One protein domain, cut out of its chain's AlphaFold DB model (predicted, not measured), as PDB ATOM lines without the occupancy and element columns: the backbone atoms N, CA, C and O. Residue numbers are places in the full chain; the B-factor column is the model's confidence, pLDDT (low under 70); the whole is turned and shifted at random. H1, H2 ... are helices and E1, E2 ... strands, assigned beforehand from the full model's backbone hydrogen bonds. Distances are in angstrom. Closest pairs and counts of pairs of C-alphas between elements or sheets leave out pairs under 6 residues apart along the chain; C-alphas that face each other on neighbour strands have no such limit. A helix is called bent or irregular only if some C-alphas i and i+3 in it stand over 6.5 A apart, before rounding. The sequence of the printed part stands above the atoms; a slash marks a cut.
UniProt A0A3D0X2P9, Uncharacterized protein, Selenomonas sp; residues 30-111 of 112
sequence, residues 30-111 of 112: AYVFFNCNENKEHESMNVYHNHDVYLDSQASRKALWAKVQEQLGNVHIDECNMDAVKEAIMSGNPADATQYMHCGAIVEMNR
ATOM      1  N   ALA A  30      25.954 -21.605  26.301       82.06
ATOM      2  CA  ALA A  30      24.535 -21.798  26.084       82.06
ATOM      3  C   ALA A  30      23.918 -20.493  25.583       82.06
ATOM      4  O   ALA A  30      24.420 -19.414  25.869       82.06
ATOM      5  N   TYR A  31      22.818 -20.589  24.856       84.25
ATOM      6  CA  TYR A  31      22.119 -19.467  24.256       84.25
ATOM      7  C   TYR A  31      20.654 -19.520  24.646       84.25
ATOM      8  O   TYR A  31      20.040 -20.588  24.657       84.25
ATOM      9  N   VAL A  32      20.083 -18.364  24.952       81.69
ATOM     10  CA  VAL A  32      18.656 -18.227  25.243       81.69
ATOM     11  C   VAL A  32      18.073 -17.215  24.277       81.69
ATOM     12  O   VAL A  32      18.617 -16.124  24.122       81.69
ATOM     13  N   PHE A  33      16.988 -17.605  23.616       80.25
ATOM     14  CA  PHE A  33      16.210 -16.711  22.772       80.25
ATOM     15  C   PHE A  33      15.139 -16.017  23.602       80.25
ATOM     16  O   PHE A  33      14.405 -16.682  24.330       80.25
ATOM     17  N   PHE A  34      15.032 -14.709  23.430       74.56
ATOM     18  CA  PHE A  34      14.012 -13.862  24.010       74.56
ATOM     19  C   PHE A  34      13.214 -13.213  22.888       74.56
ATOM     20  O   PHE A  34      13.759 -12.488  22.056       74.56
ATOM     21  N   ASN A  35      11.912 -13.470  22.890       71.31
ATOM     22  CA  ASN A  35      10.957 -12.673  22.138       71.31
ATOM     23  C   ASN A  35      10.623 -11.442  22.999       71.31
ATOM     24  O   ASN A  35      10.068 -11.606  24.087       71.31
ATOM     25  N   CYS A  36      11.031 -10.249  22.563       64.38
ATOM     26  CA  CYS A  36      10.873  -8.996  23.306       64.38
ATOM     27  C   CYS A  36      10.262  -7.929  22.401       64.38
ATOM     28  O   CYS A  36      10.505  -7.941  21.206       64.38
ATOM     29  N   ASN A  37       9.570  -6.942  22.966       62.00
ATOM     30  CA  ASN A  37       9.181  -5.751  22.206       62.00
ATOM     31  C   ASN A  37      10.401  -4.891  21.825       62.00
ATOM     32  O   ASN A  37      11.492  -5.078  22.361       62.00
ATOM     33  N   GLU A  38      10.194  -3.911  20.943       62.03
ATOM     34  CA  GLU A  38      11.217  -3.005  20.388       62.03
ATOM     35  C   GLU A  38      12.068  -2.302  21.469       62.03
ATOM     36  O   GLU A  38      13.255  -2.046  21.281       62.03
ATOM     37  N   ASN A  39      11.491  -2.080  22.655       57.50
ATOM     38  CA  ASN A  39      12.169  -1.494  23.817       57.50
ATOM     39  C   ASN A  39      12.972  -2.502  24.669       57.50
ATOM     40  O   ASN A  39      13.547  -2.123  25.686       57.50
ATOM     41  N   LYS A  40      13.006  -3.789  24.292       63.47
ATOM     42  CA  LYS A  40      13.657  -4.892  25.031       63.47
ATOM     43  C   LYS A  40      13.270  -4.937  26.518       63.47
ATOM     44  O   LYS A  40      14.074  -5.307  27.369       63.47
ATOM     45  N   GLU A  41      12.033  -4.552  26.830       55.72
ATOM     46  CA  GLU A  41      11.556  -4.461  28.208       55.72
ATOM     47  C   GLU A  41      11.448  -5.843  28.853       55.72
ATOM     48  O   GLU A  41      10.909  -6.788  28.272       55.72
ATOM     49  N   HIS A  42      11.919  -5.939  30.097       54.84
ATOM     50  CA  HIS A  42      11.933  -7.176  30.880       54.84
ATOM     51  C   HIS A  42      10.511  -7.717  31.142       54.84
ATOM     52  O   HIS A  42      10.320  -8.921  31.272       54.84
ATOM     53  N   GLU A  43       9.495  -6.848  31.153       53.28
ATOM     54  CA  GLU A  43       8.074  -7.225  31.255       53.28
ATOM     55  C   GLU A  43       7.535  -7.882  29.972       53.28
ATOM     56  O   GLU A  43       6.612  -8.694  30.030       53.28
ATOM     57  N   SER A  44       8.149  -7.589  28.820       48.56
ATOM     58  CA  SER A  44       7.844  -8.231  27.536       48.56
ATOM     59  C   SER A  44       8.644  -9.522  27.308       48.56
ATOM     60  O   SER A  44       8.330 -10.265  26.381       48.56
ATOM     61  N   MET A  45       9.627  -9.846  28.165       54.50
ATOM     62  CA  MET A  45      10.289 -11.161  28.196       54.50
ATOM     63  C   MET A  45       9.331 -12.197  28.785       54.50
ATOM     64  O   MET A  45       9.453 -12.623  29.933       54.50
ATOM     65  N   ASN A  46       8.349 -12.618  27.989       50.59
ATOM     66  CA  ASN A  46       7.313 -13.537  28.435       50.59
ATOM     67  C   ASN A  46       7.916 -14.880  28.889       50.59
ATOM     68  O   ASN A  46       8.320 -15.718  28.076       50.59
ATOM     69  N   VAL A  47       7.949 -15.103  30.204       46.41
ATOM     70  CA  VAL A  47       8.528 -16.301  30.830       46.41
ATOM     71  C   VAL A  47       7.861 -17.597  30.346       46.41
ATOM     72  O   VAL A  47       8.498 -18.644  30.335       46.41
ATOM     73  N   TYR A  48       6.612 -17.530  29.857       48.84
ATOM     74  CA  TYR A  48       5.898 -18.685  29.297       48.84
ATOM     75  C   TYR A  48       6.475 -19.183  27.962       48.84
ATOM     76  O   TYR A  48       6.235 -20.332  27.588       48.84
ATOM     77  N   HIS A  49       7.237 -18.358  27.238       49.81
ATOM     78  CA  HIS A  49       7.887 -18.745  25.978       49.81
ATOM     79  C   HIS A  49       9.407 -18.896  26.074       49.81
ATOM     80  O   HIS A  49      10.002 -19.530  25.196       49.81
ATOM     81  N   ASN A  50      10.007 -18.402  27.157       57.84
ATOM     82  CA  ASN A  50      11.443 -18.428  27.414       57.84
ATOM     83  C   ASN A  50      11.803 -19.596  28.352       57.84
ATOM     84  O   ASN A  50      12.188 -19.392  29.500       57.84
ATOM     85  N   HIS A  51      11.639 -20.834  27.876       58.09
ATOM     86  CA  HIS A  51      11.996 -22.047  28.632       58.09
ATOM     87  C   HIS A  51      13.100 -22.893  27.984       58.09
ATOM     88  O   HIS A  51      13.542 -23.874  28.586       58.09
ATOM     89  N   ASP A  52      13.565 -22.520  26.791       66.38
ATOM     90  CA  ASP A  52      14.511 -23.320  26.021       66.38
ATOM     91  C   ASP A  52      15.904 -22.691  26.030       66.38
ATOM     92  O   ASP A  52      16.150 -21.617  25.480       66.38
ATOM     93  N   VAL A  53      16.822 -23.402  26.680       76.31
ATOM     94  CA  VAL A  53      18.251 -23.107  26.660       76.31
ATOM     95  C   VAL A  53      18.882 -23.947  25.556       76.31
ATOM     96  O   VAL A  53      18.903 -25.178  25.618       76.31
ATOM     97  N   TYR A  54      19.416 -23.277  24.544       82.25
ATOM     98  CA  TYR A  54      20.090 -23.889  23.411       82.25
ATOM     99  C   TYR A  54      21.579 -23.965  23.693       82.25
ATOM    100  O   TYR A  54      22.296 -22.976  23.663       82.25
ATOM    101  N   LEU A  55      22.058 -25.164  23.971       82.25
ATOM    102  CA  LEU A  55      23.484 -25.430  24.089       82.25
ATOM    103  C   LEU A  55      24.221 -25.113  22.775       82.25
ATOM    104  O   LEU A  55      23.623 -25.206  21.703       82.25
ATOM    105  N   ASP A  56      25.514 -24.782  22.826       82.25
ATOM    106  CA  ASP A  56      26.314 -24.591  21.609       82.25
ATOM    107  C   ASP A  56      26.566 -25.926  20.887       82.25
ATOM    108  O   ASP A  56      27.587 -26.591  21.043       82.25
ATOM    109  N   SER A  57      25.567 -26.370  20.132       83.81
ATOM    110  CA  SER A  57      25.576 -27.605  19.359       83.81
ATOM    111  C   SER A  57      24.814 -27.396  18.061       83.81
ATOM    112  O   SER A  57      23.812 -26.683  18.022       83.81
ATOM    113  N   GLN A  58      25.237 -28.069  16.992       82.12
ATOM    114  CA  GLN A  58      24.583 -28.007  15.681       82.12
ATOM    115  C   GLN A  58      23.086 -28.359  15.742       82.12
ATOM    116  O   GLN A  58      22.276 -27.750  15.044       82.12
ATOM    117  N   ALA A  59      22.693 -29.304  16.602       82.69
ATOM    118  CA  ALA A  59      21.284 -29.650  16.798       82.69
ATOM    119  C   ALA A  59      20.503 -28.511  17.477       82.69
ATOM    120  O   ALA A  59      19.405 -28.162  17.046       82.69
ATOM    121  N   SER A  60      21.089 -27.899  18.506       83.81
ATOM    122  CA  SER A  60      20.493 -26.790  19.251       83.81
ATOM    123  C   SER A  60      20.427 -25.503  18.428       83.81
ATOM    124  O   SER A  60      19.412 -24.824  18.479       83.81
ATOM    125  N   ARG A  61      21.431 -25.212  17.596       85.62
ATOM    126  CA  ARG A  61      21.421 -24.085  16.646       85.62
ATOM    127  C   ARG A  61      20.286 -24.206  15.627       85.62
ATOM    128  O   ARG A  61      19.579 -23.238  15.374       85.62
ATOM    129  N   LYS A  62      20.044 -25.410  15.097       86.12
ATOM    130  CA  LYS A  62      18.887 -25.676  14.221       86.12
ATOM    131  C   LYS A  62      17.557 -25.483  14.949       86.12
ATOM    132  O   LYS A  62      16.638 -24.911  14.375       86.12
ATOM    133  N   ALA A  63      17.462 -25.940  16.198       84.62
ATOM    134  CA  ALA A  63      16.263 -25.756  17.011       84.62
ATOM    135  C   ALA A  63      16.019 -24.275  17.355       84.62
ATOM    136  O   ALA A  63      14.880 -23.825  17.294       84.62
ATOM    137  N   LEU A  64      17.082 -23.518  17.645       85.56
ATOM    138  CA  LEU A  64      17.047 -22.075  17.870       85.56
ATOM    139  C   LEU A  64      16.547 -21.346  16.620       85.56
ATOM    140  O   LEU A  64      15.605 -20.568  16.710       85.56
ATOM    141  N   TRP A  65      17.113 -21.655  15.449       87.19
ATOM    142  CA  TRP A  65      16.668 -21.081  14.179       87.19
ATOM    143  C   TRP A  65      15.198 -21.400  13.885       87.19
ATOM    144  O   TRP A  65      14.431 -20.495  13.572       87.19
ATOM    145  N   ALA A  66      14.767 -22.651  14.070       85.38
ATOM    146  CA  ALA A  66      13.364 -23.030  13.899       85.38
ATOM    147  C   ALA A  66      12.431 -22.242  14.836       85.38
ATOM    148  O   ALA A  66      11.347 -21.834  14.426       85.38
ATOM    149  N   LYS A  67      12.867 -21.976  16.073       80.06
ATOM    150  CA  LYS A  67      12.116 -21.162  17.035       80.06
ATOM    151  C   LYS A  67      12.070 -19.687  16.658       80.06
ATOM    152  O   LYS A  67      11.015 -19.082  16.790       80.06
ATOM    153  N   VAL A  68      13.163 -19.126  16.140       80.62
ATOM    154  CA  VAL A  68      13.165 -17.772  15.563       80.62
ATOM    155  C   VAL A  68      12.171 -17.700  14.404       80.62
ATOM    156  O   VAL A  68      11.353 -16.789  14.373       80.62
ATOM    157  N   GLN A  69      12.166 -18.696  13.508       81.50
ATOM    158  CA  GLN A  69      11.226 -18.760  12.387       81.50
ATOM    159  C   GLN A  69       9.760 -18.860  12.832       81.50
ATOM    160  O   GLN A  69       8.911 -18.153  12.299       81.50
ATOM    161  N   GLU A  70       9.456 -19.703  13.821       76.69
ATOM    162  CA  GLU A  70       8.109 -19.825  14.400       76.69
ATOM    163  C   GLU A  70       7.632 -18.500  15.016       76.69
ATOM    164  O   GLU A  70       6.441 -18.192  15.022       76.69
ATOM    165  N   GLN A  71       8.573 -17.700  15.513       70.75
ATOM    166  CA  GLN A  71       8.300 -16.430  16.162       70.75
ATOM    167  C   GLN A  71       8.399 -15.227  15.214       70.75
ATOM    168  O   GLN A  71       8.126 -14.132  15.682       70.75
ATOM    169  N   LEU A  72       8.678 -15.380  13.910       69.81
ATOM    170  CA  LEU A  72       8.721 -14.264  12.938       69.81
ATOM    171  C   LEU A  72       7.418 -13.450  12.869       69.81
ATOM    172  O   LEU A  72       7.436 -12.289  12.482       69.81
ATOM    173  N   GLY A  73       6.282 -14.034  13.265       65.00
ATOM    174  CA  GLY A  73       5.015 -13.305  13.379       65.00
ATOM    175  C   GLY A  73       4.915 -12.378  14.600       65.00
ATOM    176  O   GLY A  73       4.045 -11.516  14.630       65.00
ATOM    177  N   ASN A  74       5.783 -12.556  15.601       62.66
ATOM    178  CA  ASN A  74       5.838 -11.747  16.828       62.66
ATOM    179  C   ASN A  74       7.157 -10.963  16.967       62.66
ATOM    180  O   ASN A  74       7.183  -9.890  17.559       62.66
ATOM    181  N   VAL A  75       8.246 -11.496  16.417       64.69
ATOM    182  CA  VAL A  75       9.597 -10.941  16.436       64.69
ATOM    183  C   VAL A  75       9.779 -10.204  15.122       64.69
ATOM    184  O   VAL A  75       9.927 -10.817  14.067       64.69
ATOM    185  N   HIS A  76       9.767  -8.881  15.187       66.56
ATOM    186  CA  HIS A  76      10.118  -8.039  14.056       66.56
ATOM    187  C   HIS A  76      11.607  -8.228  13.724       66.56
ATOM    188  O   HIS A  76      12.490  -7.869  14.511       66.56
ATOM    189  N   ILE A  77      11.872  -8.839  12.574       70.88
ATOM    190  CA  ILE A  77      13.187  -8.961  11.944       70.88
ATOM    191  C   ILE A  77      12.986  -8.484  10.513       70.88
ATOM    192  O   ILE A  77      12.103  -8.998   9.829       70.88
ATOM    193  N   ASP A  78      13.788  -7.527  10.055       71.69
ATOM    194  CA  ASP A  78      13.772  -7.150   8.646       71.69
ATOM    195  C   ASP A  78      14.063  -8.369   7.766       71.69
ATOM    196  O   ASP A  78      15.001  -9.131   8.014       71.69
ATOM    197  N   GLU A  79      13.296  -8.534   6.690       67.44
ATOM    198  CA  GLU A  79      13.474  -9.651   5.752       67.44
ATOM    199  C   GLU A  79      14.896  -9.681   5.164       67.44
ATOM    200  O   GLU A  79      15.469 -10.751   4.966       67.44
ATOM    201  N   CYS A  80      15.514  -8.507   4.979       71.12
ATOM    202  CA  CYS A  80      16.903  -8.368   4.525       71.12
ATOM    203  C   CYS A  80      17.931  -8.916   5.528       71.12
ATOM    204  O   CYS A  80      19.032  -9.303   5.145       71.12
ATOM    205  N   ASN A  81      17.568  -8.966   6.807       80.12
ATOM    206  CA  ASN A  81      18.425  -9.393   7.904       80.12
ATOM    207  C   ASN A  81      18.212 -10.867   8.280       80.12
ATOM    208  O   ASN A  81      19.014 -11.433   9.022       80.12
ATOM    209  N   MET A  82      17.176 -11.527   7.748       79.00
ATOM    210  CA  MET A  82      16.890 -12.933   8.045       79.00
ATOM    211  C   MET A  82      18.033 -13.879   7.670       79.00
ATOM    212  O   MET A  82      18.316 -14.811   8.424       79.00
ATOM    213  N   ASP A  83      18.692 -13.652   6.531       84.88
ATOM    214  CA  ASP A  83      19.812 -14.499   6.107       84.88
ATOM    215  C   ASP A  83      21.031 -14.288   7.020       84.88
ATOM    216  O   ASP A  83      21.637 -15.258   7.468       84.88
ATOM    217  N   ALA A  84      21.291 -13.042   7.438       85.88
ATOM    218  CA  ALA A  84      22.335 -12.712   8.411       85.88
ATOM    219  C   ALA A  84      22.070 -13.341   9.793       85.88
ATOM    220  O   ALA A  84      22.976 -13.904  10.410       85.88
ATOM    221  N   VAL A  85      20.816 -13.318  10.266       84.94
ATOM    222  CA  VAL A  85      20.399 -13.992  11.506       84.94
ATOM    223  C   VAL A  85      20.622 -15.499  11.404       84.94
ATOM    224  O   VAL A  85      21.173 -16.116  12.319       84.94
ATOM    225  N   LYS A  86      20.209 -16.107  10.287       86.94
ATOM    226  CA  LYS A  86      20.395 -17.536  10.036       86.94
ATOM    227  C   LYS A  86      21.871 -17.902  10.029       86.94
ATOM    228  O   LYS A  86      22.248 -18.886  10.663       86.94
ATOM    229  N   GLU A  87      22.702 -17.129   9.340       88.19
ATOM    230  CA  GLU A  87      24.136 -17.383   9.253       88.19
ATOM    231  C   GLU A  87      24.806 -17.254  10.627       88.19
ATOM    232  O   GLU A  87      25.552 -18.149  11.035       88.19
ATOM    233  N   ALA A  88      24.448 -16.220  11.400       87.75
ATOM    234  CA  ALA A  88      24.920 -16.025  12.769       87.75
ATOM    235  C   ALA A  88      24.533 -17.192  13.695       87.75
ATOM    236  O   ALA A  88      25.353 -17.655  14.484       87.75
ATOM    237  N   ILE A  89      23.319 -17.737  13.566       86.44
ATOM    238  CA  ILE A  89      22.865 -18.877  14.377       86.44
ATOM    239  C   ILE A  89      23.496 -20.200  13.911       86.44
ATOM    240  O   ILE A  89      23.919 -21.014  14.735       86.44
ATOM    241  N   MET A  90      23.554 -20.453  12.601       85.69
ATOM    242  CA  MET A  90      23.969 -21.750  12.053       85.69
ATOM    243  C   MET A  90      25.491 -21.917  11.993       85.69
ATOM    244  O   MET A  90      25.994 -22.966  12.405       85.69
ATOM    245  N   SER A  91      26.206 -20.892  11.529       82.38
ATOM    246  CA  SER A  91      27.660 -20.914  11.316       82.38
ATOM    247  C   SER A  91      28.419 -20.018  12.292       82.38
ATOM    248  O   SER A  91      29.529 -20.362  12.689       82.38
ATOM    249  N   GLY A  92      27.827 -18.894  12.697       83.44
ATOM    250  CA  GLY A  92      28.470 -17.885  13.537       83.44
ATOM    251  C   GLY A  92      28.235 -18.064  15.036       83.44
ATOM    252  O   GLY A  92      28.166 -19.180  15.562       83.44
ATOM    253  N   ASN A  93      28.136 -16.935  15.733       83.69
ATOM    254  CA  ASN A  93      27.740 -16.866  17.129       83.69
ATOM    255  C   ASN A  93      26.258 -16.444  17.218       83.69
ATOM    256  O   ASN A  93      25.911 -15.349  16.774       83.69
ATOM    257  N   PRO A  94      25.377 -17.265  17.814       84.38
ATOM    258  CA  PRO A  94      23.955 -16.953  17.914       84.38
ATOM    259  C   PRO A  94      23.648 -15.631  18.623       84.38
ATOM    260  O   PRO A  94      22.634 -15.015  18.323       84.38
ATOM    261  N   ALA A  95      24.503 -15.167  19.537       84.50
ATOM    262  CA  ALA A  95      24.294 -13.885  20.213       84.50
ATOM    263  C   ALA A  95      24.401 -12.679  19.259       84.50
ATOM    264  O   ALA A  95      23.682 -11.694  19.440       84.50
ATOM    265  N   ASP A  96      25.225 -12.777  18.208       85.69
ATOM    266  CA  ASP A  96      25.373 -11.734  17.190       85.69
ATOM    267  C   ASP A  96      24.091 -11.535  16.378       85.69
ATOM    268  O   ASP A  96      23.846 -10.429  15.905       85.69
ATOM    269  N   ALA A  97      23.221 -12.546  16.280       84.56
ATOM    270  CA  ALA A  97      21.929 -12.395  15.617       84.56
ATOM    271  C   ALA A  97      21.040 -11.313  16.261       84.56
ATOM    272  O   ALA A  97      20.209 -10.722  15.577       84.56
ATOM    273  N   THR A  98      21.255 -10.985  17.538       83.88
ATOM    274  CA  THR A  98      20.517  -9.933  18.257       83.88
ATOM    275  C   THR A  98      20.632  -8.554  17.611       83.88
ATOM    276  O   THR A  98      19.713  -7.752  17.740       83.88
ATOM    277  N   GLN A  99      21.742  -8.250  16.931       83.12
ATOM    278  CA  GLN A  99      21.929  -6.943  16.282       83.12
ATOM    279  C   GLN A  99      21.038  -6.769  15.044       83.12
ATOM    280  O   GLN A  99      20.752  -5.651  14.634       83.12
ATOM    281  N   TYR A 100      20.597  -7.888  14.473       82.12
ATOM    282  CA  TYR A 100      19.759  -7.955  13.284       82.12
ATOM    283  C   TYR A 100      18.265  -8.092  13.632       82.12
ATOM    284  O   TYR A 100      17.424  -8.108  12.737       82.12
ATOM    285  N   MET A 101      17.932  -8.217  14.924       78.62
ATOM    286  CA  MET A 101      16.572  -8.373  15.442       78.62
ATOM    287  C   MET A 101      16.099  -7.069  16.097       78.62
ATOM    288  O   MET A 101      16.745  -6.568  17.018       78.62
ATOM    289  N   HIS A 102      14.941  -6.555  15.674       74.12
ATOM    290  CA  HIS A 102      14.315  -5.383  16.296       74.12
ATOM    291  C   HIS A 102      13.556  -5.769  17.573       74.12
ATOM    292  O   HIS A 102      13.779  -5.192  18.636       74.12
ATOM    293  N   CYS A 103      12.722  -6.808  17.489       69.88
ATOM    294  CA  CYS A 103      11.888  -7.293  18.595       69.88
ATOM    295  C   CYS A 103      12.301  -8.709  19.035       69.88
ATOM    296  O   CYS A 103      11.487  -9.628  19.119       69.88
ATOM    297  N   GLY A 104      13.598  -8.914  19.272       73.88
ATOM    298  CA  GLY A 104      14.144 -10.187  19.736       73.88
ATOM    299  C   GLY A 104      15.587 -10.062  20.211       73.88
ATOM    300  O   GLY A 104      16.317  -9.162  19.798       73.88
ATOM    301  N   ALA A 105      16.002 -10.955  21.104       79.50
ATOM    302  CA  ALA A 105      17.376 -11.008  21.583       79.50
ATOM    303  C   ALA A 105      17.832 -12.443  21.825       79.50
ATOM    304  O   ALA A 105      17.097 -13.263  22.365       79.50
ATOM    305  N   ILE A 106      19.073 -12.742  21.461       83.81
ATOM    306  CA  ILE A 106      19.751 -13.988  21.798       83.81
ATOM    307  C   ILE A 106      20.894 -13.644  22.742       83.81
ATOM    308  O   ILE A 106      21.822 -12.919  22.386       83.81
ATOM    309  N   VAL A 107      20.839 -14.178  23.956       81.25
ATOM    310  CA  VAL A 107      21.871 -13.934  24.966       81.25
ATOM    311  C   VAL A 107      22.701 -15.194  25.148       81.25
ATOM    312  O   VAL A 107      22.155 -16.284  25.329       81.25
ATOM    313  N   GLU A 108      24.022 -15.034  25.116       85.12
ATOM    314  CA  GLU A 108      24.961 -16.075  25.528       85.12
ATOM    315  C   GLU A 108      24.980 -16.156  27.064       85.12
ATOM    316  O   GLU A 108      25.297 -15.190  27.755       85.12
ATOM    317  N   MET A 109      24.644 -17.320  27.608       71.94
ATOM    318  CA  MET A 109      24.894 -17.686  28.994       71.94
ATOM    319  C   MET A 109      26.181 -18.500  29.071       71.94
ATOM    320  O   MET A 109      26.258 -19.628  28.577       71.94
ATOM    321  N   ASN A 110      27.180 -17.935  29.742       70.31
ATOM    322  CA  ASN A 110      28.407 -18.643  30.073       70.31
ATOM    323  C   ASN A 110      28.227 -19.359  31.420       70.31
ATOM    324  O   ASN A 110      27.831 -18.737  32.410       70.31
ATOM    325  N   ARG A 111      28.491 -20.669  31.473       55.03
ATOM    326  CA  ARG A 111      28.471 -21.428  32.733       55.03
ATOM    327  C   ARG A 111      29.857 -21.325  33.374       55.03
ATOM    328  O   ARG A 111      30.778 -21.999  32.924       55.03
TER     329      ARG A 111
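This is residues 30 to 111 of the 112 residues of an uncharacterized protein of Selenomonas sp (UniProt A0A3D0X2P9). A small three-stranded sheet has helices H1 and H3 over one face, and H2 packs on both helices, farther out and not on the sheet. Beyond one end of the sheet, residues 36 to 52 make a long loop from E1 to E2. The printed part has 82 residues, with E1, E2, H1, H2, H3 and E3 along the chain; the sheet runs E2, E1, E3, antiparallel, and the class is mixed. It is compact, with a radius of gyration of the C-alphas of 11.4 A and spans of 31 by 29 by 19 A.

Start at the inner strand E1, residues 30 to 35: N 32 is 3.0 A from O 107 of E3, residues 104 to 110, within hydrogen-bond range. For E2, residues 53 to 55, which forms a hairpin with E1, look at N 31 and O 54, 2.7 A apart. H1, residues 58 to 70, lies over E2 and E1 at a height over the sheet of 9.3 A. On the same face, H3, residues 94 to 100, lies over E3 at 7.2 A, making two layers, helices on one face of a sheet. H2, residues 79 to 90, touches H3 at a shallow tilt of 12 degrees, opposite ways, closest at the C-alphas of Val 85 and Ala 97, 4.7 A. With residues 86 to 90 alone it touches H1, closest at the C-alphas of Arg 61 and Met 90, 5.7 A. Every O i to N i+4 pair is within range in H1, 6 of 8 in H2 and 0 of 3 in H3, where 4 of 4 O i to N i+3 pairs are.

Find C-alpha 30 at (24.535, -21.798, 26.084); from there E1 runs 16.8 A. E2 runs 6.3 A, H1 18.4 A, H2 17.2 A, H3 11.0 A and E3 19.5 A, to C-alpha 110 at (28.407, -18.643, 30.073). H2 is only just irregular: C-alphas 80 and 83 are 7.0 A apart.

The two C-alphas farthest apart are those of Cys 80 and Arg 111, 33.2 A. The printed part has no cut, and the link from E1 to E2 is long. Look for pLDDT under 70 at residues 36 to 52, 72 to 76, 79, 103 and 111.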